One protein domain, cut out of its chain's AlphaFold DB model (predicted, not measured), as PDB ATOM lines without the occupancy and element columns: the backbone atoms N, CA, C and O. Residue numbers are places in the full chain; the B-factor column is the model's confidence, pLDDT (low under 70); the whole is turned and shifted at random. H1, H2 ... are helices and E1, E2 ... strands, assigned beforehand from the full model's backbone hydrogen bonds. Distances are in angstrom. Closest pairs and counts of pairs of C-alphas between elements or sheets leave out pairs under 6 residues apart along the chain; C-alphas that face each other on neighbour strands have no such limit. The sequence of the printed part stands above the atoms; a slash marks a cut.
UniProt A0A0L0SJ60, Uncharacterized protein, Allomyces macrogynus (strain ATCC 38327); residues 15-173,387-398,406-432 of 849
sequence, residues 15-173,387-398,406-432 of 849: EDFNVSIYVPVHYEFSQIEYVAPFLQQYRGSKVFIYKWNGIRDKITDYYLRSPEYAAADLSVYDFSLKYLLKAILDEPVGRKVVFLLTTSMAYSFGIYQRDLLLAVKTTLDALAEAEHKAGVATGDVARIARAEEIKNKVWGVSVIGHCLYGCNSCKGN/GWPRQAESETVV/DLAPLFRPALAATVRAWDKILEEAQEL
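This is residues 15 to 173, 387 to 398 and 406 to 432 of the 849 residues of an uncharacterized protein of Allomyces macrogynus (strain ATCC 38327) (UniProt A0A0L0SJ60). A strongly twisted sheet of five parallel strands forms the middle of three layers, with H1 and H2 over one face and H3 and the long H4 over the other. H4 runs on past the sheet, H5 folds back along it as a helical hairpin, and H7 packs on H3 and H4 on their side away from the sheet, while the short H6 touches no helix. The printed part has 198 residues, with seven named helices and five named strands in the order E1 H1 E2 H2 E3 H3 E4 H4 H5 E5 H6 H7; the sheet's order is E3 E2 E1 E4 E5, and the class is mixed, helices and strands. The whole is compact, with a radius of gyration of the C-alphas of 17.5 A and spans of 54 by 46 by 32 A.

Find C-alpha 19 at (334.325, 283.552, 222.023); from there E1 runs 18.8 A to residue 25. The other strands are E2, residues 46 to 49, E3, 75 to 78, E4, 96 to 101, and E5, 154 to 159. H4 runs 44.5 A from C-alpha 108 at (333.637, 264.118, 201.928) to 138. H1 is residues 29 to 41, H2 56 to 65, H3 81 to 90, H5 141 to 150 and H6 391 to 397. H7, residues 408 to 432, spans 37.0 A and ends at (331.744, 267.409, 190.177).

Start at E1: N 22 and O 98 of E4 are 2.9 A apart, and N 25 and O 48 of E2 2.8 A. Next find N 49 and O 77 of E3, 2.8 A, and N 155 of E5 and O 97, 2.8 A. E1 H1 E2, E2 H2 E3 and E4 H4 H5 E5 are strand-helix-strand units, parallel neighbour strands joined through helices; E3 H3 E4 is a split one, with E2 and E1 between its strands, and the four crossovers are right-handed. H1 is over E1 at a height over the sheet of 9.3 A; H4, on the opposite face, is over E4 and E5 at 10.5 A. H4 touches H5 with residues 124 to 136 alone, closest at C-alphas 128 and 147, 4.2 A. H7 touches H4 at a steep tilt of 42 degrees, opposite ways, with C-alphas 120 and 418 closest at 5.7 A. With residues 408 to 419 alone it touches H3, closest at C-alphas 82 and 415, 6.7 A. In H2, H3, H4 and H5 every O i to N i+4 pair is within hydrogen-bond range; H7 has 19 of 21, H1 4 of 9, with 6 of 10 O i to N i+3 pairs, and H6 1 of 3, with 1 of 4.

The C-alphas of Gly 139 and Gly 166, the two farthest apart, are 56.6 A apart. Two cuts leave out residues 174 to 386, a gap of 17.5 A between C-alphas 173 and 387, and residues 399 to 405, a gap of 16.9 A between C-alphas 398 and 406. Of the links that are printed whole, none is long. Look for pLDDT under 70 at residues 52, 54, 106 to 108, 161 to 173, 392 to 398 and 428 to 432.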
ATOM      1  N   GLU A  15     341.241 282.259 228.796       83.06
ATOM      2  CA  GLU A  15     340.417 283.334 229.344       83.06
ATOM      3  C   GLU A  15     340.561 284.677 228.611       83.06
ATOM      4  O   GLU A  15     339.645 285.494 228.678       83.06
ATOM      5  N   ASP A  16     341.643 284.892 227.856       84.56
ATOM      6  CA  ASP A  16     341.871 286.140 227.113       84.56
ATOM      7  C   ASP A  16     340.967 286.270 225.872       84.56
ATOM      8  O   ASP A  16     340.876 287.351 225.279       84.56
ATOM      9  N   PHE A  17     340.297 285.192 225.453       87.81
ATOM     10  CA  PHE A  17     339.492 285.147 224.231       87.81
ATOM     11  C   PHE A  17     338.002 285.412 224.502       87.81
ATOM     12  O   PHE A  17     337.416 284.891 225.451       87.81
ATOM     13  N   ASN A  18     337.362 286.206 223.638       88.25
ATOM     14  CA  ASN A  18     335.944 286.571 223.746       88.25
ATOM     15  C   ASN A  18     335.085 285.787 222.742       88.25
ATOM     16  O   ASN A  18     334.506 286.350 221.806       88.25
ATOM     17  N   VAL A  19     335.030 284.468 222.928       91.62
ATOM     18  CA  VAL A  19     334.325 283.552 222.023       91.62
ATOM     19  C   VAL A  19     333.350 282.629 222.750       91.62
ATOM     20  O   VAL A  19     333.495 282.384 223.949       91.62
ATOM     21  N   SER A  20     332.369 282.134 222.000       92.88
ATOM     22  CA  SER A  20     331.519 280.985 222.315       92.88
ATOM     23  C   SER A  20     331.865 279.860 221.338       92.88
ATOM     24  O   SER A  20     331.993 280.104 220.132       92.88
ATOM     25  N   ILE A  21     332.041 278.635 221.841       95.06
ATOM     26  CA  ILE A  21     332.439 277.486 221.018       95.06
ATOM     27  C   ILE A  21     331.201 276.723 220.579       95.06
ATOM     28  O   ILE A  21     330.366 276.353 221.400       95.06
ATOM     29  N   TYR A  22     331.068 276.514 219.273       96.38
ATOM     30  CA  TYR A  22     329.952 275.789 218.675       96.38
ATOM     31  C   TYR A  22     330.475 274.469 218.121       96.38
ATOM     32  O   TYR A  22     331.311 274.463 217.216       96.38
ATOM     33  N   VAL A  23     329.983 273.354 218.659       93.50
ATOM     34  CA  VAL A  23     330.456 272.010 218.312       93.50
ATOM     35  C   VAL A  23     329.357 271.232 217.587       93.50
ATOM     36  O   VAL A  23     328.355 270.882 218.212       93.50
ATOM     37  N   PRO A  24     329.528 270.913 216.295       90.19
ATOM     38  CA  PRO A  24     328.637 270.019 215.572       90.19
ATOM     39  C   PRO A  24     329.019 268.549 215.832       90.19
ATOM     40  O   PRO A  24     330.050 268.068 215.360       90.19
ATOM     41  N   VAL A  25     328.188 267.822 216.581       86.00
ATOM     42  CA  VAL A  25     328.442 266.429 216.986       86.00
ATOM     43  C   VAL A  25     327.689 265.459 216.088       86.00
ATOM     44  O   VAL A  25     326.466 265.330 216.174       86.00
ATOM     45  N   HIS A  26     328.418 264.761 215.224       77.62
ATOM     46  CA  HIS A  26     327.838 263.906 214.186       77.62
ATOM     47  C   HIS A  26     327.942 262.410 214.485       77.62
ATOM     48  O   HIS A  26     327.173 261.651 213.896       77.62
ATOM     49  N   TYR A  27     328.850 261.991 215.377       74.06
ATOM     50  CA  TYR A  27     329.160 260.572 215.553       74.06
ATOM     51  C   TYR A  27     329.593 260.196 216.980       74.06
ATOM     52  O   TYR A  27     330.733 260.431 217.382       74.06
ATOM     53  N   GLU A  28     328.677 259.564 217.716       74.94
ATOM     54  CA  GLU A  28     328.913 258.845 218.981       74.94
ATOM     55  C   GLU A  28     329.761 259.574 220.054       74.94
ATOM     56  O   GLU A  28     329.896 260.798 220.050       74.94
ATOM     57  N   PHE A  29     330.324 258.825 221.012       77.81
ATOM     58  CA  PHE A  29     331.190 259.343 222.079       77.81
ATOM     59  C   PHE A  29     332.592 259.739 221.604       77.81
ATOM     60  O   PHE A  29     333.326 260.398 222.341       77.81
ATOM     61  N   SER A  30     332.956 259.377 220.369       71.62
ATOM     62  CA  SER A  30     334.291 259.610 219.807       71.62
ATOM     63  C   SER A  30     334.732 261.069 219.908       71.62
ATOM     64  O   SER A  30     335.905 261.341 220.113       71.62
ATOM     65  N   GLN A  31     333.799 262.017 219.833       76.81
ATOM     66  CA  GLN A  31     334.112 263.442 219.724       76.81
ATOM     67  C   GLN A  31     334.210 264.149 221.074       76.81
ATOM     68  O   GLN A  31     334.799 265.227 221.151       76.81
ATOM     69  N   ILE A  32     333.632 263.551 222.121       82.06
ATOM     70  CA  ILE A  32     333.401 264.200 223.413       82.06
ATOM     71  C   ILE A  32     334.711 264.674 224.031       82.06
ATOM     72  O   ILE A  32     334.855 265.846 224.370       82.06
ATOM     73  N   GLU A  33     335.705 263.797 224.113       80.12
ATOM     74  CA  GLU A  33     336.963 264.141 224.778       80.12
ATOM     75  C   GLU A  33     337.808 265.159 224.011       80.12
ATOM     76  O   GLU A  33     338.559 265.916 224.622       80.12
ATOM     77  N   TYR A  34     337.679 265.232 222.685       79.38
ATOM     78  CA  TYR A  34     338.426 266.211 221.892       79.38
ATOM     79  C   TYR A  34     337.913 267.633 222.114       79.38
ATOM     80  O   TYR A  34     338.693 268.585 222.102       79.38
ATOM     81  N   VAL A  35     336.610 267.785 222.352       87.62
ATOM     82  CA  VAL A  35     335.975 269.097 222.525       87.62
ATOM     83  C   VAL A  35     335.822 269.500 223.984       87.62
ATOM     84  O   VAL A  35     335.745 270.694 224.277       87.62
ATOM     85  N   ALA A  36     335.847 268.539 224.910       88.00
ATOM     86  CA  ALA A  36     335.722 268.776 226.343       88.00
ATOM     87  C   ALA A  36     336.668 269.870 226.885       88.00
ATOM     88  O   ALA A  36     336.179 270.751 227.598       88.00
ATOM     89  N   PRO A  37     337.971 269.925 226.511       89.50
ATOM     90  CA  PRO A  37     338.862 271.000 226.950       89.50
ATOM     91  C   PRO A  37     338.355 272.407 226.609       89.50
ATOM     92  O   PRO A  37     338.609 273.344 227.364       89.50
ATOM     93  N   PHE A  38     337.662 272.557 225.478       91.38
ATOM     94  CA  PHE A  38     337.116 273.828 225.010       91.38
ATOM     95  C   PHE A  38     335.810 274.152 225.725       91.38
ATOM     96  O   PHE A  38     335.677 275.231 226.297       91.38
ATOM     97  N   LEU A  39     334.878 273.199 225.738       90.31
ATOM     98  CA  LEU A  39     333.553 273.373 226.332       90.31
ATOM     99  C   LEU A  39     333.628 273.729 227.822       90.31
ATOM    100  O   LEU A  39     332.857 274.555 228.290       90.31
ATOM    101  N   GLN A  40     334.598 273.180 228.555       85.31
ATOM    102  CA  GLN A  40     334.805 273.495 229.972       85.31
ATOM    103  C   GLN A  40     335.388 274.893 230.222       85.31
ATOM    104  O   GLN A  40     335.158 275.474 231.282       85.31
ATOM    105  N   GLN A  41     336.178 275.420 229.282       85.75
ATOM    106  CA  GLN A  41     336.879 276.699 229.439       85.75
ATOM    107  C   GLN A  41     336.067 277.881 228.896       85.75
ATOM    108  O   GLN A  41     336.134 278.977 229.452       85.75
ATOM    109  N   TYR A  42     335.264 277.665 227.853       88.00
ATOM    110  CA  TYR A  42     334.456 278.703 227.218       88.00
ATOM    111  C   TYR A  42     332.988 278.577 227.629       88.00
ATOM    112  O   TYR A  42     332.229 277.805 227.046       88.00
ATOM    113  N   ARG A  43     332.581 279.360 228.633       82.19
ATOM    114  CA  ARG A  43     331.193 279.372 229.125       82.19
ATOM    115  C   ARG A  43     330.194 279.815 228.055       82.19
ATOM    116  O   ARG A  43     330.508 280.700 227.260       82.19
ATOM    117  N   GLY A  44     328.993 279.238 228.076       79.12
ATOM    118  CA  GLY A  44     327.931 279.539 227.105       79.12
ATOM    119  C   GLY A  44     328.127 278.864 225.742       79.12
ATOM    120  O   GLY A  44     327.426 279.192 224.776       79.12
ATOM    121  N   SER A  45     329.092 277.939 225.655       90.50
ATOM    122  CA  SER A  45     329.336 277.118 224.469       90.50
ATOM    123  C   SER A  45     328.145 276.215 224.160       90.50
ATOM    124  O   SER A  45     327.351 275.857 225.032       90.50
ATOM    125  N   LYS A  46     328.009 275.856 222.886       92.38
ATOM    126  CA  LYS A  46     326.826 275.180 222.359       92.38
ATOM    127  C   LYS A  46     327.211 273.924 221.603       92.38
ATOM    128  O   LYS A  46     328.125 273.930 220.777       92.38
ATOM    129  N   VAL A  47     326.486 272.849 221.872       92.50
ATOM    130  CA  VAL A  47     326.647 271.557 221.206       92.50
ATOM    131  C   VAL A  47     325.436 271.329 220.313       92.50
ATOM    132  O   VAL A  47     324.304 271.492 220.753       92.50
ATOM    133  N   PHE A  48     325.665 270.956 219.059       90.31
ATOM    134  CA  PHE A  48     324.621 270.711 218.068       90.31
ATOM    135  C   PHE A  48     324.725 269.267 217.585       90.31
ATOM    136  O   PHE A  48     325.656 268.931 216.855       90.31
ATOM    137  N   ILE A  49     323.800 268.404 218.000       84.81
ATOM    138  CA  ILE A  49     323.864 266.961 217.742       84.81
ATOM    139  C   ILE A  49     323.013 266.616 216.521       84.81
ATOM    140  O   ILE A  49     321.840 266.977 216.444       84.81
ATOM    141  N   TYR A  50     323.591 265.915 215.546       80.00
ATOM    142  CA  TYR A  50     322.850 265.499 214.353       80.00
ATOM    143  C   TYR A  50     321.739 264.503 214.694       80.00
ATOM    144  O   TYR A  50     321.951 263.554 215.447       80.00
ATOM    145  N   LYS A  51     320.567 264.680 214.066       72.31
ATOM    146  CA  LYS A  51     319.373 263.844 214.291       72.31
ATOM    147  C   LYS A  51     319.603 262.352 214.016       72.31
ATOM    148  O   LYS A  51     318.966 261.517 214.638       72.31
ATOM    149  N   TRP A  52     320.506 262.011 213.098       68.31
ATOM    150  CA  TRP A  52     320.835 260.619 212.769       68.31
ATOM    151  C   TRP A  52     321.790 259.944 213.747       68.31
ATOM    152  O   TRP A  52     322.128 258.780 213.552       68.31
ATOM    153  N   ASN A  53     322.337 260.678 214.718       74.31
ATOM    154  CA  ASN A  53     323.302 260.099 215.633       74.31
ATOM    155  C   ASN A  53     322.575 259.032 216.463       74.31
ATOM    156  O   ASN A  53     321.691 259.360 217.256       74.31
ATOM    157  N   GLY A  54     322.938 257.761 216.262       68.25
ATOM    158  CA  GLY A  54     322.230 256.609 216.832       68.25
ATOM    159  C   GLY A  54     322.211 256.569 218.362       68.25
ATOM    160  O   GLY A  54     321.392 255.863 218.943       68.25
ATOM    161  N   ILE A  55     323.067 257.358 219.021       75.00
ATOM    162  CA  ILE A  55     323.131 257.491 220.482       75.00
ATOM    163  C   ILE A  55     322.955 258.945 220.952       75.00
ATOM    164  O   ILE A  55     323.424 259.323 222.028       75.00
ATOM    165  N   ARG A  56     322.254 259.771 220.163       80.44
ATOM    166  CA  ARG A  56     321.982 261.192 220.441       80.44
ATOM    167  C   ARG A  56     321.526 261.460 221.876       80.44
ATOM    168  O   ARG A  56     322.046 262.379 222.508       80.44
ATOM    169  N   ASP A  57     320.573 260.685 222.386       81.50
ATOM    170  CA  ASP A  57     319.996 260.932 223.713       81.50
ATOM    171  C   ASP A  57     321.024 260.693 224.821       81.50
ATOM    172  O   ASP A  57     321.107 261.484 225.756       81.50
ATOM    173  N   LYS A  58     321.894 259.682 224.668       83.31
ATOM    174  CA  LYS A  58     323.009 259.442 225.597       83.31
ATOM    175  C   LYS A  58     324.025 260.584 225.574       83.31
ATOM    176  O   LYS A  58     324.495 260.999 226.627       83.31
ATOM    177  N   ILE A  59     324.363 261.110 224.393       83.62
ATOM    178  CA  ILE A  59     325.295 262.246 224.260       83.62
ATOM    179  C   ILE A  59     324.685 263.516 224.863       83.62
ATOM    180  O   ILE A  59     325.372 264.271 225.551       83.62
ATOM    181  N   THR A  60     323.395 263.746 224.616       84.56
ATOM    182  CA  THR A  60     322.646 264.861 225.205       84.56
ATOM    183  C   THR A  60     322.683 264.777 226.725       84.56
ATOM    184  O   THR A  60     323.051 265.744 227.387       84.56
ATOM    185  N   ASP A  61     322.372 263.600 227.272       83.06
ATOM    186  CA  ASP A  61     322.411 263.344 228.709       83.06
ATOM    187  C   ASP A  61     323.812 263.559 229.288       83.06
ATOM    188  O   ASP A  61     323.966 264.249 230.295       83.06
ATOM    189  N   TYR A  62     324.842 263.063 228.598       85.06
ATOM    190  CA  TYR A  62     326.235 263.241 228.993       85.06
ATOM    191  C   TYR A  62     326.599 264.724 229.132       85.06
ATOM    192  O   TYR A  62     327.111 265.125 230.176       85.06
ATOM    193  N   TYR A  63     326.312 265.563 228.133       84.94
ATOM    194  CA  TYR A  63     326.647 266.991 228.215       84.94
ATOM    195  C   TYR A  63     325.802 267.757 229.236       84.94
ATOM    196  O   TYR A  63     326.323 268.663 229.884       84.94
ATOM    197  N   LEU A  64     324.520 267.411 229.392       81.25
ATOM    198  CA  LEU A  64     323.614 268.129 230.293       81.25
ATOM    199  C   LEU A  64     323.756 267.713 231.763       81.25
ATOM    200  O   LEU A  64     323.481 268.523 232.647       81.25
ATOM    201  N   ARG A  65     324.154 266.465 232.044       80.38
ATOM    202  CA  ARG A  65     324.158 265.910 233.410       80.38
ATOM    203  C   ARG A  65     325.537 265.621 233.975       80.38
ATOM    204  O   ARG A  65     325.650 265.484 235.194       80.38
ATOM    205  N   SER A  66     326.580 265.520 233.149       79.56
ATOM    206  CA  SER A  66     327.908 265.208 233.682       79.56
ATOM    207  C   SER A  66     328.421 266.361 234.553       79.56
ATOM    208  O   SER A  66     328.470 267.506 234.090       79.56
ATOM    209  N   PRO A  67     328.870 266.088 235.796       78.62
ATOM    210  CA  PRO A  67     329.368 267.120 236.708       78.62
ATOM    211  C   PRO A  67     330.500 267.969 236.117       78.62
ATOM    212  O   PRO A  67     330.648 269.139 236.460       78.62
ATOM    213  N   GLU A  68     331.270 267.396 235.191       76.00
ATOM    214  CA  GLU A  68     332.390 268.046 234.509       76.00
ATOM    215  C   GLU A  68     331.989 269.236 233.613       76.00
ATOM    216  O   GLU A  68     332.855 270.049 233.285       76.00
ATOM    217  N   TYR A  69     330.705 269.374 233.249       81.31
ATOM    218  CA  TYR A  69     330.170 270.523 232.498       81.31
ATOM    219  C   TYR A  69     329.215 271.399 233.310       81.31
ATOM    220  O   TYR A  69     328.743 272.413 232.799       81.31
ATOM    221  N   ALA A  70     328.964 271.081 234.584       75.25
ATOM    222  CA  ALA A  70     328.001 271.820 235.404       75.25
ATOM    223  C   ALA A  70     328.325 273.327 235.503       75.25
ATOM    224  O   ALA A  70     327.428 274.156 235.616       75.25
ATOM    225  N   ALA A  71     329.610 273.695 235.426       73.50
ATOM    226  CA  ALA A  71     330.075 275.085 235.467       73.50
ATOM    227  C   ALA A  71     330.268 275.741 234.083       73.50
ATOM    228  O   ALA A  71     330.648 276.914 234.015       73.50
ATOM    229  N   ALA A  72     330.060 274.991 232.995       74.62
ATOM    230  CA  ALA A  72     330.303 275.431 231.622       74.62
ATOM    231  C   ALA A  72     329.098 276.144 230.981       74.62
ATOM    232  O   ALA A  72     329.271 276.795 229.952       74.62
ATOM    233  N   ASP A  73     327.911 276.072 231.599       80.06
ATOM    234  CA  ASP A  73     326.675 276.687 231.082       80.06
ATOM    235  C   ASP A  73     326.409 276.275 229.620       80.06
ATOM    236  O   ASP A  73     326.248 277.102 228.720       80.06
ATOM    237  N   LEU A  74     326.499 274.964 229.361       84.75
ATOM    238  CA  LEU A  74     326.350 274.415 228.018       84.75
ATOM    239  C   LEU A  74     324.887 274.380 227.602       84.75
ATOM    240  O   LEU A  74     324.016 273.960 228.359       84.75
ATOM    241  N   SER A  75     324.640 274.724 226.342       85.62
ATOM    242  CA  SER A  75     323.355 274.465 225.693       85.62
ATOM    243  C   SER A  75     323.516 273.384 224.629       85.62
ATOM    244  O   SER A  75     324.436 273.440 223.811       85.62
ATOM    245  N   VAL A  76     322.617 272.402 224.631       84.94
ATOM    246  CA  VAL A  76     322.611 271.298 223.667       84.94
ATOM    247  C   VAL A  76     321.384 271.431 222.775       84.94
ATOM    248  O   VAL A  76     320.268 271.574 223.267       84.94
ATOM    249  N   TYR A  77     321.594 271.390 221.465       80.44
ATOM    250  CA  TYR A  77     320.559 271.536 220.450       80.44
ATOM    251  C   TYR A  77     320.601 270.378 219.466       80.44
ATOM    252  O   TYR A  77     321.645 269.761 219.243       80.44
ATOM    253  N   ASP A  78     319.482 270.168 218.781       79.38
ATOM    254  CA  ASP A  78     319.519 269.477 217.502       79.38
ATOM    255  C   ASP A  78     320.320 270.280 216.485       79.38
ATOM    256  O   ASP A  78     320.193 271.504 216.370       79.38
ATOM    257  N   PHE A  79     321.137 269.585 215.702       81.75
ATOM    258  CA  PHE A  79     321.805 270.202 214.575       81.75
ATOM    259  C   PHE A  79     320.772 270.526 213.491       81.75
ATOM    260  O   PHE A  79     320.253 269.644 212.808       81.75
ATOM    261  N   SER A  80     320.493 271.815 213.312       76.19
ATOM    262  CA  SER A  80     319.813 272.354 212.138       76.19
ATOM    263  C   SER A  80     320.318 273.770 211.867       76.19
ATOM    264  O   SER A  80     320.727 274.477 212.792       76.19
ATOM    265  N   LEU A  81     320.249 274.221 210.610       78.50
ATOM    266  CA  LEU A  81     320.597 275.603 210.247       78.50
ATOM    267  C   LEU A  81     319.814 276.635 211.065       78.50
ATOM    268  O   LEU A  81     320.319 277.713 211.374       78.50
ATOM    269  N   LYS A  82     318.586 276.285 211.439       73.69
ATOM    270  CA  LYS A  82     317.697 277.125 212.224       73.69
ATOM    271  C   LYS A  82     318.193 277.304 213.660       73.69
ATOM    272  O   LYS A  82     318.345 278.446 214.091       73.69
ATOM    273  N   TYR A  83     318.471 276.208 214.375       78.69
ATOM    274  CA  TYR A  83     319.022 276.262 215.737       78.69
ATOM    275  C   TYR A  83     320.376 276.969 215.736       78.69
ATOM    276  O   TYR A  83     320.623 277.831 216.576       78.69
ATOM    277  N   LEU A  84     321.217 276.663 214.743       88.44
ATOM    278  CA  LEU A  84     322.535 277.263 214.569       88.44
ATOM    279  C   LEU A  84     322.452 278.791 214.450       88.44
ATOM    280  O   LEU A  84     323.093 279.511 215.211       88.44
ATOM    281  N   LEU A  85     321.631 279.290 213.521       88.62
ATOM    282  CA  LEU A  85     321.477 280.723 213.275       88.62
ATOM    283  C   LEU A  85     320.805 281.436 214.442       88.62
ATOM    284  O   LEU A  85     321.262 282.509 214.820       88.62
ATOM    285  N   LYS A  86     319.766 280.847 215.047       82.69
ATOM    286  CA  LYS A  86     319.115 281.438 216.225       82.69
ATOM    287  C   LYS A  86     320.119 281.605 217.358       82.69
ATOM    288  O   LYS A  86     320.266 282.704 217.875       82.69
ATOM    289  N   ALA A  87     320.869 280.547 217.656       87.81
ATOM    290  CA  ALA A  87     321.905 280.584 218.669       87.81
ATOM    291  C   ALA A  87     322.947 281.674 218.378       87.81
ATOM    292  O   ALA A  87     323.313 282.398 219.292       87.81
ATOM    293  N   ILE A  88     323.426 281.816 217.132       93.69
ATOM    294  CA  ILE A  88     324.388 282.874 216.752       93.69
ATOM    295  C   ILE A  88     323.815 284.279 216.986       93.69
ATOM    296  O   ILE A  88     324.538 285.166 217.436       93.69
ATOM    297  N   LEU A  89     322.540 284.499 216.654       89.31
ATOM    298  CA  LEU A  89     321.884 285.800 216.817       89.31
ATOM    299  C   LEU A  89     321.555 286.119 218.281       89.31
ATOM    300  O   LEU A  89     321.498 287.292 218.635       89.31
ATOM    301  N   ASP A  90     321.384 285.103 219.124       86.00
ATOM    302  CA  ASP A  90     321.143 285.261 220.562       86.00
ATOM    303  C   ASP A  90     322.434 285.450 221.376       86.00
ATOM    304  O   ASP A  90     322.379 285.747 222.570       86.00
ATOM    305  N   GLU A  91     323.607 285.269 220.760       88.44
ATOM    306  CA  GLU A  91     324.884 285.463 221.442       88.44
ATOM    307  C   GLU A  91     325.010 286.888 221.994       88.44
ATOM    308  O   GLU A  91     324.750 287.850 221.257       88.44
ATOM    309  N   PRO A  92     325.517 287.058 223.232       85.56
ATOM    310  CA  PRO A  92     325.678 288.366 223.848       85.56
ATOM    311  C   PRO A  92     326.392 289.369 222.942       85.56
ATOM    312  O   PRO A  92     327.300 289.027 222.179       85.56
ATOM    313  N   VAL A  93     326.000 290.638 223.050       82.81
ATOM    314  CA  VAL A  93     326.506 291.697 222.173       82.81
ATOM    315  C   VAL A  93     328.033 291.788 222.266       82.81
ATOM    316  O   VAL A  93     328.574 292.047 223.345       82.81
ATOM    317  N   GLY A  94     328.728 291.644 221.140       81.94
ATOM    318  CA  GLY A  94     330.194 291.634 221.047       81.94
ATOM    319  C   GLY A  94     330.862 290.269 221.263       81.94
ATOM    320  O   GLY A  94     332.041 290.133 220.944       81.94
ATOM    321  N   ARG A  95     330.135 289.248 221.739       87.25
ATOM    322  CA  ARG A  95     330.618 287.858 221.795       87.25
ATOM    323  C   ARG A  95     330.688 287.290 220.379       87.25
ATOM    324  O   ARG A  95     329.734 287.445 219.609       87.25
ATOM    325  N   LYS A  96     331.810 286.653 220.033       92.62
ATOM    326  CA  LYS A  96     332.018 286.016 218.725       92.62
ATOM    327  C   LYS A  96     331.830 284.503 218.805       92.62
ATOM    328  O   LYS A  96     332.025 283.902 219.852       92.62
ATOM    329  N   VAL A  97     331.469 283.886 217.691       95.44
ATOM    330  CA  VAL A  97     331.255 282.441 217.573       95.44
ATOM    331  C   VAL A  97     332.419 281.815 216.827       95.44
ATOM    332  O   VAL A  97     332.783 282.274 215.742       95.44
ATOM    333  N   VAL A  98     332.971 280.740 217.380       95.56
ATOM    334  CA  VAL A  98     333.900 279.860 216.670       95.56
ATOM    335  C   VAL A  98     333.259 278.493 216.530       95.56
ATOM    336  O   VAL A  98     332.890 277.864 217.521       95.56
ATOM    337  N   PHE A  99     333.169 278.013 215.294       95.44
ATOM    338  CA  PHE A  99     332.840 276.620 215.043       95.44
ATOM    339  C   PHE A  99     334.070 275.755 215.264       95.44
ATOM    340  O   PHE A  99     335.114 276.012 214.666       95.44
ATOM    341  N   LEU A 100     333.942 274.725 216.092       91.44
ATOM    342  CA  LEU A 100     334.989 273.740 216.315       91.44
ATOM    343  C   LEU A 100     334.638 272.468 215.541       91.44
ATOM    344  O   LEU A 100     333.791 271.687 215.965       91.44
ATOM    345  N   LEU A 101     335.261 272.292 214.377       86.19
ATOM    346  CA  LEU A 101     334.986 271.187 213.464       86.19
ATOM    347  C   LEU A 101     335.747 269.934 213.899       86.19
ATOM    348  O   LEU A 101     336.976 269.923 213.889       86.19
ATOM    349  N   THR A 102     335.005 268.889 214.255       78.44
ATOM    350  CA  THR A 102     335.523 267.603 214.753       78.44
ATOM    351  C   THR A 102     335.499 266.490 213.707       78.44
ATOM    352  O   THR A 102     336.024 265.405 213.952       78.44
ATOM    353  N   THR A 103     334.854 266.719 212.561       74.50
ATOM    354  CA  THR A 103     334.918 265.811 211.414       74.50
ATOM    355  C   THR A 103     336.312 265.797 210.821       74.50
ATOM    356  O   THR A 103     336.997 266.815 210.741       74.50
ATOM    357  N   SER A 104     336.716 264.624 210.351       72.50
ATOM    358  CA  SER A 104     337.903 264.517 209.526       72.50
ATOM    359  C   SER A 104     337.658 265.145 208.149       72.50
ATOM    360  O   SER A 104     336.659 264.866 207.484       72.50
ATOM    361  N   MET A 105     338.634 265.932 207.698       73.19
ATOM    362  CA  MET A 105     338.689 266.500 206.349       73.19
ATOM    363  C   MET A 105     339.128 265.484 205.281       73.19
ATOM    364  O   MET A 105     339.160 265.819 204.100       73.19
ATOM    365  N   ALA A 106     339.474 264.255 205.680       64.44
ATOM    366  CA  ALA A 106     339.796 263.168 204.758       64.44
ATOM    367  C   ALA A 106     338.551 262.537 204.121       64.44
ATOM    368  O   ALA A 106     338.687 261.873 203.095       64.44
ATOM    369  N   TYR A 107     337.374 262.744 204.722       65.50
ATOM    370  CA  TYR A 107     336.090 262.265 204.219       65.50
ATOM    371  C   TYR A 107     335.269 263.422 203.647       65.50
ATOM    372  O   TYR A 107     335.255 264.528 204.198       65.50
ATOM    373  N   SER A 108     334.497 263.139 202.600       66.50
ATOM    374  CA  SER A 108     333.637 264.118 201.928       66.50
ATOM    375  C   SER A 108     332.656 264.792 202.897       66.50
ATOM    376  O   SER A 108     332.443 266.000 202.823       66.50
ATOM    377  N   PHE A 109     332.138 264.060 203.892       74.12
ATOM    378  CA  PHE A 109     331.267 264.627 204.928       74.12
ATOM    379  C   PHE A 109     331.908 265.792 205.703       74.12
ATOM    380  O   PHE A 109     331.254 266.817 205.907       74.12
ATOM    381  N   GLY A 110     333.177 265.677 206.112       75.94
ATOM    382  CA  GLY A 110     333.855 266.748 206.848       75.94
ATOM    383  C   GLY A 110     334.094 267.992 205.998       75.94
ATOM    384  O   GLY A 110     333.909 269.112 206.478       75.94
ATOM    385  N   ILE A 111     334.393 267.800 204.708       76.25
ATOM    386  CA  ILE A 111     334.500 268.889 203.727       76.25
ATOM    387  C   ILE A 111     333.170 269.646 203.625       76.25
ATOM    388  O   ILE A 111     333.141 270.862 203.817       76.25
ATOM    389  N   TYR A 112     332.058 268.936 203.427       78.12
ATOM    390  CA  TYR A 112     330.738 269.566 203.321       78.12
ATOM    391  C   TYR A 112     330.289 270.243 204.617       78.12
ATOM    392  O   TYR A 112     329.721 271.336 204.580       78.12
ATOM    393  N   GLN A 113     330.561 269.630 205.774       83.62
ATOM    394  CA  GLN A 113     330.255 270.237 207.066       83.62
ATOM    395  C   GLN A 113     331.029 271.550 207.249       83.62
ATOM    396  O   GLN A 113     330.435 272.553 207.646       83.62
ATOM    397  N   ARG A 114     332.327 271.584 206.920       87.12
ATOM    398  CA  ARG A 114     333.125 272.819 206.939       87.12
ATOM    399  C   ARG A 114     332.520 273.883 206.027       87.12
ATOM    400  O   ARG A 114     332.349 275.024 206.457       87.12
ATOM    401  N   ASP A 115     332.200 273.519 204.791       86.88
ATOM    402  CA  ASP A 115     331.734 274.463 203.773       86.88
ATOM    403  C   ASP A 115     330.379 275.072 204.143       86.88
ATOM    404  O   ASP A 115     330.184 276.277 203.989       86.88
ATOM    405  N   LEU A 116     329.486 274.291 204.754       88.25
ATOM    406  CA  LEU A 116     328.243 274.795 205.338       88.25
ATOM    407  C   LEU A 116     328.489 275.839 206.434       88.25
ATOM    408  O   LEU A 116     327.864 276.899 206.448       88.25
ATOM    409  N   LEU A 117     329.385 275.550 207.379       92.75
ATOM    410  CA  LEU A 117     329.668 276.454 208.498       92.75
ATOM    411  C   LEU A 117     330.366 277.741 208.019       92.75
ATOM    412  O   LEU A 117     330.105 278.827 208.540       92.75
ATOM    413  N   LEU A 118     331.195 277.649 206.975       93.50
ATOM    414  CA  LEU A 118     331.749 278.812 206.277       93.50
ATOM    415  C   LEU A 118     330.680 279.582 205.491       93.50
ATOM    416  O   LEU A 118     330.729 280.816 205.446       93.50
ATOM    417  N   ALA A 119     329.691 278.894 204.916       91.50
ATOM    418  CA  ALA A 119     328.556 279.534 204.262       91.50
ATOM    419  C   ALA A 119     327.733 280.350 205.265       91.50
ATOM    420  O   ALA A 119     327.425 281.501 204.975       91.50
ATOM    421  N   VAL A 120     327.472 279.822 206.469       94.44
ATOM    422  CA  VAL A 120     326.823 280.560 207.575       94.44
ATOM    423  C   VAL A 120     327.585 281.844 207.909       94.44
ATOM    424  O   VAL A 120     326.984 282.909 208.043       94.44
ATOM    425  N   LYS A 121     328.918 281.778 208.024       95.69
ATOM    426  CA  LYS A 121     329.738 282.978 208.244       95.69
ATOM    427  C   LYS A 121     329.560 283.987 207.110       95.69
ATOM    428  O   LYS A 121     329.249 285.152 207.347       95.69
ATOM    429  N   THR A 122     329.753 283.524 205.879       95.62
ATOM    430  CA  THR A 122     329.746 284.374 204.685       95.62
ATOM    431  C   THR A 122     328.387 285.042 204.479       95.62
ATOM    432  O   THR A 122     328.322 286.213 204.105       95.62
ATOM    433  N   THR A 123     327.289 284.331 204.752       94.12
ATOM    434  CA  THR A 123     325.928 284.863 204.611       94.12
ATOM    435  C   THR A 123     325.632 285.936 205.654       94.12
ATOM    436  O   THR A 123     325.024 286.948 205.309       94.12
ATOM    437  N   LEU A 124     326.095 285.765 206.895       96.19
ATOM    438  CA  LEU A 124     325.958 286.772 207.949       96.19
ATOM    439  C   LEU A 124     326.796 288.024 207.667       96.19
ATOM    440  O   LEU A 124     326.287 289.130 207.828       96.19
ATOM    441  N   ASP A 125     328.031 287.874 207.180       95.81
ATOM    442  CA  ASP A 125     328.877 289.016 206.808       95.81
ATOM    443  C   ASP A 125     328.294 289.792 205.613       95.81
ATOM    444  O   ASP A 125     328.270 291.024 205.612       95.81
ATOM    445  N   ALA A 126     327.751 289.089 204.614       95.50
ATOM    446  CA  ALA A 126     327.055 289.721 203.494       95.50
ATOM    447  C   ALA A 126     325.765 290.436 203.939       95.50
ATOM    448  O   ALA A 126     325.441 291.512 203.433       95.50
ATOM    449  N   LEU A 127     325.033 289.857 204.898       94.75
ATOM    450  CA  LEU A 127     323.846 290.482 205.478       94.75
ATOM    451  C   LEU A 127     324.210 291.730 206.292       94.75
ATOM    452  O   LEU A 127     323.488 292.722 206.214       94.75
ATOM    453  N   ALA A 128     325.338 291.708 207.009       95.75
ATOM    454  CA  ALA A 128     325.877 292.870 207.711       95.75
ATOM    455  C   ALA A 128     326.105 294.041 206.745       95.75
ATOM    456  O   ALA A 128     325.611 295.141 206.973       95.75
ATOM    457  N   GLU A 129     326.792 293.792 205.628       96.38
ATOM    458  CA  GLU A 129     327.058 294.811 204.605       96.38
ATOM    459  C   GLU A 129     325.756 295.371 204.007       96.38
ATOM    460  O   GLU A 129     325.597 296.585 203.844       96.38
ATOM    461  N   ALA A 130     324.784 294.497 203.722       94.62
ATOM    462  CA  ALA A 130     323.483 294.903 203.197       94.62
ATOM    463  C   ALA A 130     322.691 295.770 204.194       94.62
ATOM    464  O   ALA A 130     322.130 296.797 203.798       94.62
ATOM    465  N   GLU A 131     322.665 295.389 205.475       93.75
ATOM    466  CA  GLU A 131     322.032 296.170 206.544       93.75
ATOM    467  C   GLU A 131     322.725 297.518 206.746       93.75
ATOM    468  O   GLU A 131     322.040 298.536 206.845       93.75
ATOM    469  N   HIS A 132     324.063 297.553 206.732       94.44
ATOM    470  CA  HIS A 132     324.837 298.785 206.875       94.44
ATOM    471  C   HIS A 132     324.508 299.759 205.742       94.44
ATOM    472  O   HIS A 132     324.114 300.902 205.985       94.44
ATOM    473  N   LYS A 133     324.587 299.291 204.491       96.00
ATOM    474  CA  LYS A 133     324.291 300.101 203.304       96.00
ATOM    475  C   LYS A 133     322.862 300.639 203.320       96.00
ATOM    476  O   LYS A 133     322.639 301.805 202.995       96.00
ATOM    477  N   ALA A 134     321.893 299.805 203.695       92.38
ATOM    478  CA  ALA A 134     320.496 300.211 203.766       92.38
ATOM    479  C   ALA A 134     320.236 301.197 204.917       92.38
ATOM    480  O   ALA A 134     319.484 302.156 204.737       92.38
ATOM    481  N   GLY A 135     320.888 301.005 206.066       92.94
ATOM    482  CA  GLY A 135     320.851 301.934 207.193       92.94
ATOM    483  C   GLY A 135     321.418 303.305 206.830       92.94
ATOM    484  O   GLY A 135     320.734 304.308 207.005       92.94
ATOM    485  N   VAL A 136     322.602 303.361 206.209       94.06
ATOM    486  CA  VAL A 136     323.214 304.619 205.732       94.06
ATOM    487  C   VAL A 136     322.323 305.329 204.710       94.06
ATOM    488  O   VAL A 136     322.140 306.540 204.793       94.06
ATOM    489  N   ALA A 137     321.728 304.589 203.769       94.25
ATOM    490  CA  ALA A 137     320.853 305.167 202.748       94.25
ATOM    491  C   ALA A 137     319.543 305.745 203.314       94.25
ATOM    492  O   ALA A 137     318.979 306.665 202.724       94.25
ATOM    493  N   THR A 138     319.048 305.205 204.432       93.25
ATOM    494  CA  THR A 138     317.764 305.596 205.047       93.25
ATOM    495  C   THR A 138     317.915 306.463 206.297       93.25
ATOM    496  O   THR A 138     316.924 307.006 206.778       93.25
ATOM    497  N   GLY A 139     319.132 306.608 206.828       89.88
ATOM    498  CA  GLY A 139     319.379 307.223 208.134       89.88
ATOM    499  C   GLY A 139     318.946 306.353 209.324       89.88
ATOM    500  O   GLY A 139     318.853 306.861 210.439       89.88
ATOM    501  N   ASP A 140     318.669 305.061 209.113       89.38
ATOM    502  CA  ASP A 140     318.229 304.134 210.162       89.38
ATOM    503  C   ASP A 140     319.421 303.650 211.006       89.38
ATOM    504  O   ASP A 140     320.152 302.720 210.650       89.38
ATOM    505  N   VAL A 141     319.599 304.292 212.161       86.75
ATOM    506  CA  VAL A 141     320.666 303.986 213.126       86.75
ATOM    507  C   VAL A 141     320.539 302.567 213.695       86.75
ATOM    508  O   VAL A 141     321.556 301.945 214.003       86.75
ATOM    509  N   ALA A 142     319.326 302.010 213.793       83.88
ATOM    510  CA  ALA A 142     319.123 300.654 214.303       83.88
ATOM    511  C   ALA A 142     319.636 299.598 213.311       83.88
ATOM    512  O   ALA A 142     320.227 298.602 213.729       83.88
ATOM    513  N   ARG A 143     319.483 299.831 212.000       88.81
ATOM    514  CA  ARG A 143     320.079 298.971 210.956       88.81
ATOM    515  C   ARG A 143     321.597 299.000 210.973       88.81
ATOM    516  O   ARG A 143     322.220 297.947 210.885       88.81
ATOM    517  N   ILE A 144     322.189 300.181 211.143       88.56
ATOM    518  CA  ILE A 144     323.647 300.325 211.256       88.56
ATOM    519  C   ILE A 144     324.151 299.579 212.500       88.56
ATOM    520  O   ILE A 144     325.109 298.817 212.408       88.56
ATOM    521  N   ALA A 145     323.471 299.720 213.641       86.88
ATOM    522  CA  ALA A 145     323.837 299.015 214.869       86.88
ATOM    523  C   ALA A 145     323.741 297.483 214.729       86.88
ATOM    524  O   ALA A 145     324.653 296.774 215.152       86.88
ATOM    525  N   ARG A 146     322.679 296.965 214.089       91.19
ATOM    526  CA  ARG A 146     322.557 295.533 213.756       91.19
ATOM    527  C   ARG A 146     323.693 295.049 212.862       91.19
ATOM    528  O   ARG A 146     324.238 293.974 213.100       91.19
ATOM    529  N   ALA A 147     324.034 295.832 211.842       92.62
ATOM    530  CA  ALA A 147     325.101 295.502 210.910       92.62
ATOM    531  C   ALA A 147     326.460 295.383 211.610       92.62
ATOM    532  O   ALA A 147     327.163 294.397 211.408       92.62
ATOM    533  N   GLU A 148     326.809 296.346 212.466       90.81
ATOM    534  CA  GLU A 148     328.066 296.299 213.225       90.81
ATOM    535  C   GLU A 148     328.118 295.108 214.188       90.81
ATOM    536  O   GLU A 148     329.165 294.477 214.332       90.81
ATOM    537  N   GLU A 149     326.988 294.752 214.808       90.31
ATOM    538  CA  GLU A 149     326.935 293.606 215.714       90.31
ATOM    539  C   GLU A 149     327.093 292.268 214.977       90.31
ATOM    540  O   GLU A 149     327.838 291.393 215.430       90.31
ATOM    541  N   ILE A 150     326.417 292.097 213.835       93.38
ATOM    542  CA  ILE A 150     326.429 290.822 213.106       93.38
ATOM    543  C   ILE A 150     327.696 290.622 212.259       93.38
ATOM    544  O   ILE A 150     328.072 289.488 211.951       93.38
ATOM    545  N   LYS A 151     328.412 291.705 211.937       91.38
ATOM    546  CA  LYS A 151     329.687 291.661 211.215       91.38
ATOM    547  C   LYS A 151     330.732 290.847 211.978       91.38
ATOM    548  O   LYS A 151     331.035 291.101 213.150       91.38
ATOM    549  N   ASN A 152     331.314 289.855 211.305       90.19
ATOM    550  CA  ASN A 152     332.245 288.893 211.891       90.19
ATOM    551  C   ASN A 152     331.704 288.232 213.171       90.19
ATOM    552  O   ASN A 152     332.495 287.872 214.042       90.19
ATOM    553  N   LYS A 153     330.375 288.119 213.344       93.31
ATOM    554  CA  LYS A 153     329.774 287.456 214.515       93.31
ATOM    555  C   LYS A 153     330.205 285.998 214.575       93.31
ATOM    556  O   LYS A 153     330.605 285.536 215.636       93.31
ATOM    557  N   VAL A 154     330.226 285.320 213.428       96.00
ATOM    558  CA  VAL A 154     330.970 284.070 213.252       96.00
ATOM    559  C   VAL A 154     332.396 284.424 212.840       96.00
ATOM    560  O   VAL A 154     332.632 284.975 211.759       96.00
ATOM    561  N   TRP A 155     333.349 284.117 213.717       93.88
ATOM    562  CA  TRP A 155     334.768 284.362 213.487       93.88
ATOM    563  C   TRP A 155     335.317 283.415 212.422       93.88
ATOM    564  O   TRP A 155     335.921 283.851 211.445       93.88
ATOM    565  N   GLY A 156     335.032 282.121 212.565       92.88
ATOM    566  CA  GLY A 156     335.463 281.117 211.605       92.88
ATOM    567  C   GLY A 156     335.211 279.688 212.063       92.88
ATOM    568  O   GLY A 156     334.596 279.440 213.103       92.88
ATOM    569  N   VAL A 157     335.716 278.762 211.254       91.88
ATOM    570  CA  VAL A 157     335.704 277.322 211.507       91.88
ATOM    571  C   VAL A 157     337.129 276.904 211.850       91.88
ATOM    572  O   VAL A 157     338.024 276.999 211.014       91.88
ATOM    573  N   SER A 158     337.347 276.489 213.093       88.94
ATOM    574  CA  SER A 158     338.616 275.932 213.561       88.94
ATOM    575  C   SER A 158     338.528 274.416 213.500       88.94
ATOM    576  O   SER A 158     337.656 273.819 214.129       88.94
ATOM    577  N   VAL A 159     339.417 273.795 212.730       80.94
ATOM    578  CA  VAL A 159     339.477 272.337 212.622       80.94
ATOM    579  C   VAL A 159     340.292 271.803 213.785       80.94
ATOM    580  O   VAL A 159     341.469 272.132 213.939       80.94
ATOM    581  N   ILE A 160     339.661 270.974 214.609       76.81
ATOM    582  CA  ILE A 160     340.362 270.197 215.616       76.81
ATOM    583  C   ILE A 160     340.553 268.792 215.063       76.81
ATOM    584  O   ILE A 160     339.622 267.998 214.973       76.81
ATOM    585  N   GLY A 161     341.790 268.478 214.683       64.88
ATOM    586  CA  GLY A 161     342.201 267.099 214.459       64.88
ATOM    587  C   GLY A 161     341.766 266.219 215.633       64.88
ATOM    588  O   GLY A 161     342.144 266.466 216.778       64.88
ATOM    589  N   HIS A 162     340.956 265.208 215.334       60.28
ATOM    590  CA  HIS A 162     340.499 264.210 216.298       60.28
ATOM    591  C   HIS A 162     341.572 263.138 216.570       60.28
ATOM    592  O   HIS A 162     341.339 262.213 217.331       60.28
ATOM    593  N   CYS A 163     342.745 263.229 215.940       63.44
ATOM    594  CA  CYS A 163     343.870 262.335 216.167       63.44
ATOM    595  C   CYS A 163     345.183 263.121 216.211       63.44
ATOM    596  O   CYS A 163     345.333 264.175 215.595       63.44
ATOM    597  N   LEU A 164     346.150 262.568 216.939       62.56
ATOM    598  CA  LEU A 164     347.541 263.011 216.930       62.56
ATOM    599  C   LEU A 164     348.239 262.467 215.653       62.56
ATOM    600  O   LEU A 164     347.769 261.477 215.090       62.56
ATOM    601  N   TYR A 165     349.294 263.153 215.176       54.41
ATOM    602  CA  TYR A 165     350.123 262.862 213.980       54.41
ATOM    603  C   TYR A 165     350.127 261.380 213.609       54.41
ATOM    604  O   TYR A 165     350.443 260.560 214.453       54.41
ATOM    605  N   GLY A 166     349.837 261.054 212.345       49.62
ATOM    606  CA  GLY A 166     349.999 259.703 211.792       49.62
ATOM    607  C   GLY A 166     348.731 258.852 211.686       49.62
ATOM    608  O   GLY A 166     348.798 257.786 211.073       49.62
ATOM    609  N   CYS A 167     347.581 259.310 212.194       57.06
ATOM    610  CA  CYS A 167     346.302 258.668 211.885       57.06
ATOM    611  C   CYS A 167     345.851 259.007 210.455       57.06
ATOM    612  O   CYS A 167     345.813 260.178 210.065       57.06
ATOM    613  N   ASN A 168     345.503 257.981 209.673       52.12
ATOM    614  CA  ASN A 168     345.134 258.132 208.263       52.12
ATOM    615  C   ASN A 168     343.861 258.970 208.062       52.12
ATOM    616  O   ASN A 168     343.723 259.668 207.056       52.12
ATOM    617  N   SER A 169     342.962 258.969 209.050       55.94
ATOM    618  CA  SER A 169     341.750 259.779 209.006       55.94
ATOM    619  C   SER A 169     342.051 261.274 208.922       55.94
ATOM    620  O   SER A 169     341.174 262.020 208.529       55.94
ATOM    621  N   CYS A 170     343.243 261.772 209.261       55.75
ATOM    622  CA  CYS A 170     343.445 263.218 209.303       55.75
ATOM    623  C   CYS A 170     343.858 263.855 207.969       55.75
ATOM    624  O   CYS A 170     343.603 265.043 207.846       55.75
ATOM    625  N   LYS A 171     344.460 263.134 206.996       50.34
ATOM    626  CA  LYS A 171     345.017 263.617 205.690       50.34
ATOM    627  C   LYS A 171     345.704 265.016 205.660       50.34
ATOM    628  O   LYS A 171     346.111 265.475 204.596       50.34
ATOM    629  N   GLY A 172     345.919 265.666 206.801       45.69
ATOM    630  CA  GLY A 172     346.361 267.046 206.960       45.69
ATOM    631  C   GLY A 172     347.148 267.218 208.258       45.69
ATOM    632  O   GLY A 172     346.858 266.601 209.285       45.69
ATOM    633  N   ASN A 173     348.189 268.050 208.205       46.09
ATOM    634  CA  ASN A 173     349.029 268.438 209.345       46.09
ATOM    635  C   ASN A 173     348.337 269.526 210.196       46.09
ATOM    636  O   ASN A 173     348.981 270.497 210.596       46.09
ATOM    637  N   GLY A 387     344.168 282.441 215.747       87.69
ATOM    638  CA  GLY A 387     343.927 283.882 215.755       87.69
ATOM    639  C   GLY A 387     342.546 284.260 216.289       87.69
ATOM    640  O   GLY A 387     341.877 285.099 215.694       87.69
ATOM    641  N   TRP A 388     342.072 283.607 217.351       90.31
ATOM    642  CA  TRP A 388     340.761 283.910 217.934       90.31
ATOM    643  C   TRP A 388     340.703 285.333 218.525       90.31
ATOM    644  O   TRP A 388     341.718 285.836 219.016       90.31
ATOM    645  N   PRO A 389     339.526 285.992 218.510       88.69
ATOM    646  CA  PRO A 389     339.393 287.375 218.953       88.69
ATOM    647  C   PRO A 389     339.550 287.492 220.473       88.69
ATOM    648  O   PRO A 389     338.951 286.732 221.242       88.69
ATOM    649  N   ARG A 390     340.340 288.479 220.912       87.19
ATOM    650  CA  ARG A 390     340.638 288.718 222.335       87.19
ATOM    651  C   ARG A 390     339.677 289.717 222.978       87.19
ATOM    652  O   ARG A 390     339.124 290.583 222.304       87.19
ATOM    653  N   GLN A 391     339.528 289.648 224.301       71.94
ATOM    654  CA  GLN A 391     338.665 290.549 225.081       71.94
ATOM    655  C   GLN A 391     339.022 292.035 224.884       71.94
ATOM    656  O   GLN A 391     338.145 292.831 224.548       71.94
ATOM    657  N   ALA A 392     340.305 292.400 224.966       56.50
ATOM    658  CA  ALA A 392     340.768 293.788 224.818       56.50
ATOM    659  C   ALA A 392     340.519 294.403 223.420       56.50
ATOM    660  O   ALA A 392     340.472 295.621 223.276       56.50
ATOM    661  N   GLU A 393     340.333 293.581 222.381       53.31
ATOM    662  CA  GLU A 393     340.009 294.036 221.015       53.31
ATOM    663  C   GLU A 393     338.497 294.265 220.823       53.31
ATOM    664  O   GLU A 393     338.081 294.930 219.875       53.31
ATOM    665  N   SER A 394     337.669 293.767 221.749       49.56
ATOM    666  CA  SER A 394     336.220 294.017 221.789       49.56
ATOM    667  C   SER A 394     335.819 295.228 222.646       49.56
ATOM    668  O   SER A 394     334.688 295.706 222.544       49.56
ATOM    669  N   GLU A 395     336.744 295.774 223.445       42.16
ATOM    670  CA  GLU A 395     336.503 296.895 224.370       42.16
ATOM    671  C   GLU A 395     336.500 298.282 223.710       42.16
ATOM    672  O   GLU A 395     335.903 299.213 224.252       42.16
ATOM    673  N   THR A 396     337.042 298.437 222.497       40.34
ATOM    674  CA  THR A 396     336.998 299.713 221.752       40.34
ATOM    675  C   THR A 396     335.588 300.156 221.327       40.34
ATOM    676  O   THR A 396     335.434 301.259 220.809       40.34
ATOM    677  N   VAL A 397     334.547 299.350 221.579       43.22
ATOM    678  CA  VAL A 397     333.144 299.644 221.214       43.22
ATOM    679  C   VAL A 397     332.235 299.873 222.442       43.22
ATOM    680  O   VAL A 397     331.082 300.267 222.290       43.22
ATOM    681  N   VAL A 398     332.717 299.687 223.681       43.09
ATOM    682  CA  VAL A 398     331.846 299.616 224.885       43.09
ATOM    683  C   VAL A 398     331.882 300.883 225.762       43.09
ATOM    684  O   VAL A 398     331.402 300.879 226.890       43.09
ATOM    685  N   ASP A 406     318.388 294.556 218.757       81.50
ATOM    686  CA  ASP A 406     317.503 293.464 218.351       81.50
ATOM    687  C   ASP A 406     317.949 292.891 216.998       81.50
ATOM    688  O   ASP A 406     317.894 293.580 215.977       81.50
ATOM    689  N   LEU A 407     318.396 291.633 216.995       84.75
ATOM    690  CA  LEU A 407     318.808 290.893 215.798       84.75
ATOM    691  C   LEU A 407     317.704 289.985 215.236       84.75
ATOM    692  O   LEU A 407     317.891 289.416 214.157       84.75
ATOM    693  N   ALA A 408     316.542 289.869 215.892       79.06
ATOM    694  CA  ALA A 408     315.435 289.026 215.431       79.06
ATOM    695  C   ALA A 408     315.008 289.299 213.971       79.06
ATOM    696  O   ALA A 408     314.760 288.330 213.240       79.06
ATOM    697  N   PRO A 409     315.009 290.556 213.467       83.81
ATOM    698  CA  PRO A 409     314.698 290.832 212.065       83.81
ATOM    699  C   PRO A 409     315.644 290.157 211.058       83.81
ATOM    700  O   PRO A 409     315.250 289.914 209.917       83.81
ATOM    701  N   LEU A 410     316.879 289.829 211.460       83.81
ATOM    702  CA  LEU A 410     317.891 289.222 210.588       83.81
ATOM    703  C   LEU A 410     317.748 287.709 210.447       83.81
ATOM    704  O   LEU A 410     318.279 287.142 209.494       83.81
ATOM    705  N   PHE A 411     317.005 287.052 211.339       80.88
ATOM    706  CA  PHE A 411     316.910 285.594 211.374       80.88
ATOM    707  C   PHE A 411     316.396 284.992 210.061       80.88
ATOM    708  O   PHE A 411     317.034 284.114 209.481       80.88
ATOM    709  N   ARG A 412     315.267 285.494 209.546       72.75
ATOM    710  CA  ARG A 412     314.674 284.988 208.295       72.75
ATOM    711  C   ARG A 412     315.565 285.262 207.073       72.75
ATOM    712  O   ARG A 412     315.788 284.319 206.311       72.75
ATOM    713  N   PRO A 413     316.097 286.486 206.869       78.12
ATOM    714  CA  PRO A 413     317.073 286.749 205.812       78.12
ATOM    715  C   PRO A 413     318.314 285.853 205.885       78.12
ATOM    716  O   PRO A 413     318.703 285.286 204.862       78.12
ATOM    717  N   ALA A 414     318.897 285.685 207.076       81.25
ATOM    718  CA  ALA A 414     320.084 284.860 207.287       81.25
ATOM    719  C   ALA A 414     319.811 283.383 206.978       81.25
ATOM    720  O   ALA A 414     320.590 282.751 206.262       81.25
ATOM    721  N   LEU A 415     318.678 282.848 207.443       79.94
ATOM    722  CA  LEU A 415     318.269 281.471 207.170       79.94
ATOM    723  C   LEU A 415     318.075 281.240 205.673       79.94
ATOM    724  O   LEU A 415     318.679 280.333 205.110       79.94
ATOM    725  N   ALA A 416     317.307 282.102 205.005       72.88
ATOM    726  CA  ALA A 416     317.059 281.969 203.575       72.88
ATOM    727  C   ALA A 416     318.347 282.096 202.738       72.88
ATOM    728  O   ALA A 416     318.510 281.384 201.750       72.88
ATOM    729  N   ALA A 417     319.261 282.999 203.108       79.31
ATOM    730  CA  ALA A 417     320.547 283.148 202.428       79.31
ATOM    731  C   ALA A 417     321.448 281.925 202.622       79.31
ATOM    732  O   ALA A 417     322.067 281.468 201.665       79.31
ATOM    733  N   THR A 418     321.479 281.377 203.835       82.62
ATOM    734  CA  THR A 418     322.287 280.198 204.164       82.62
ATOM    735  C   THR A 418     321.766 278.944 203.473       82.62
ATOM    736  O   THR A 418     322.567 278.193 202.931       82.62
ATOM    737  N   VAL A 419     320.443 278.757 203.399       76.38
ATOM    738  CA  VAL A 419     319.833 277.655 202.633       76.38
ATOM    739  C   VAL A 419     320.231 277.734 201.159       76.38
ATOM    740  O   VAL A 419     320.736 276.759 200.624       76.38
ATOM    741  N   ARG A 420     320.132 278.911 200.523       75.62
ATOM    742  CA  ARG A 420     320.567 279.072 199.122       75.62
ATOM    743  C   ARG A 420     322.053 278.781 198.915       75.62
ATOM    744  O   ARG A 420     322.432 278.226 197.890       75.62
ATOM    745  N   ALA A 421     322.901 279.201 199.854       80.69
ATOM    746  CA  ALA A 421     324.331 278.920 199.784       80.69
ATOM    747  C   ALA A 421     324.608 277.415 199.910       80.69
ATOM    748  O   ALA A 421     325.457 276.888 199.197       80.69
ATOM    749  N   TRP A 422     323.859 276.730 200.772       81.31
ATOM    750  CA  TRP A 422     323.933 275.285 200.930       81.31
ATOM    751  C   TRP A 422     323.444 274.525 199.691       81.31
ATOM    752  O   TRP A 422     324.148 273.635 199.220       81.31
ATOM    753  N   ASP A 423     322.308 274.919 199.109       73.31
ATOM    754  CA  ASP A 423     321.795 274.326 197.867       73.31
ATOM    755  C   ASP A 423     322.842 274.410 196.747       73.31
ATOM    756  O   ASP A 423     323.095 273.433 196.047       73.31
ATOM    757  N   LYS A 424     323.539 275.548 196.644       76.62
ATOM    758  CA  LYS A 424     324.622 275.730 195.674       76.62
ATOM    759  C   LYS A 424     325.802 274.778 195.912       76.62
ATOM    760  O   LYS A 424     326.328 274.221 194.954       76.62
ATOM    761  N   ILE A 425     326.215 274.585 197.167       77.31
ATOM    762  CA  ILE A 425     327.283 273.631 197.521       77.31
ATOM    763  C   ILE A 425     326.887 272.213 197.086       77.31
ATOM    764  O   ILE A 425     327.708 271.481 196.532       77.31
ATOM    765  N   LEU A 426     325.621 271.836 197.287       70.12
ATOM    766  CA  LEU A 426     325.098 270.536 196.865       70.12
ATOM    767  C   LEU A 426     325.050 270.378 195.340       70.12
ATOM    768  O   LEU A 426     325.414 269.322 194.829       70.12
ATOM    769  N   GLU A 427     324.629 271.407 194.605       71.06
ATOM    770  CA  GLU A 427     324.636 271.397 193.135       71.06
ATOM    771  C   GLU A 427     326.060 271.242 192.577       71.06
ATOM    772  O   GLU A 427     326.298 270.427 191.683       71.06
ATOM    773  N   GLU A 428     327.028 271.980 193.132       69.56
ATOM    774  CA  GLU A 428     328.443 271.893 192.744       69.56
ATOM    775  C   GLU A 428     329.020 270.492 193.021       69.56
ATOM    776  O   GLU A 428     329.736 269.943 192.180       69.56
ATOM    777  N   ALA A 429     328.652 269.878 194.150       66.81
ATOM    778  CA  ALA A 429     329.023 268.505 194.489       66.81
ATOM    779  C   ALA A 429     328.475 267.479 193.483       66.81
ATOM    780  O   ALA A 429     329.208 266.609 193.003       66.81
ATOM    781  N   GLN A 430     327.194 267.599 193.123       66.12
ATOM    782  CA  GLN A 430     326.543 266.717 192.148       66.12
ATOM    783  C   GLN A 430     327.186 266.827 190.758       66.12
ATOM    784  O   GLN A 430     327.398 265.816 190.081       66.12
ATOM    785  N   GLU A 431     327.533 268.041 190.331       66.06
ATOM    786  CA  GLU A 431     328.169 268.288 189.034       66.06
ATOM    787  C   GLU A 431     329.622 267.788 188.981       66.06
ATOM    788  O   GLU A 431     330.048 267.213 187.971       66.06
ATOM    789  N   LEU A 432     330.384 267.945 190.070       61.44
ATOM    790  CA  LEU A 432     331.744 267.409 190.177       61.44
ATOM    791  C   LEU A 432     331.738 265.888 189.977       61.44
ATOM    792  O   LEU A 432     332.508 265.367 189.169       61.44
TER     793      LEU A 432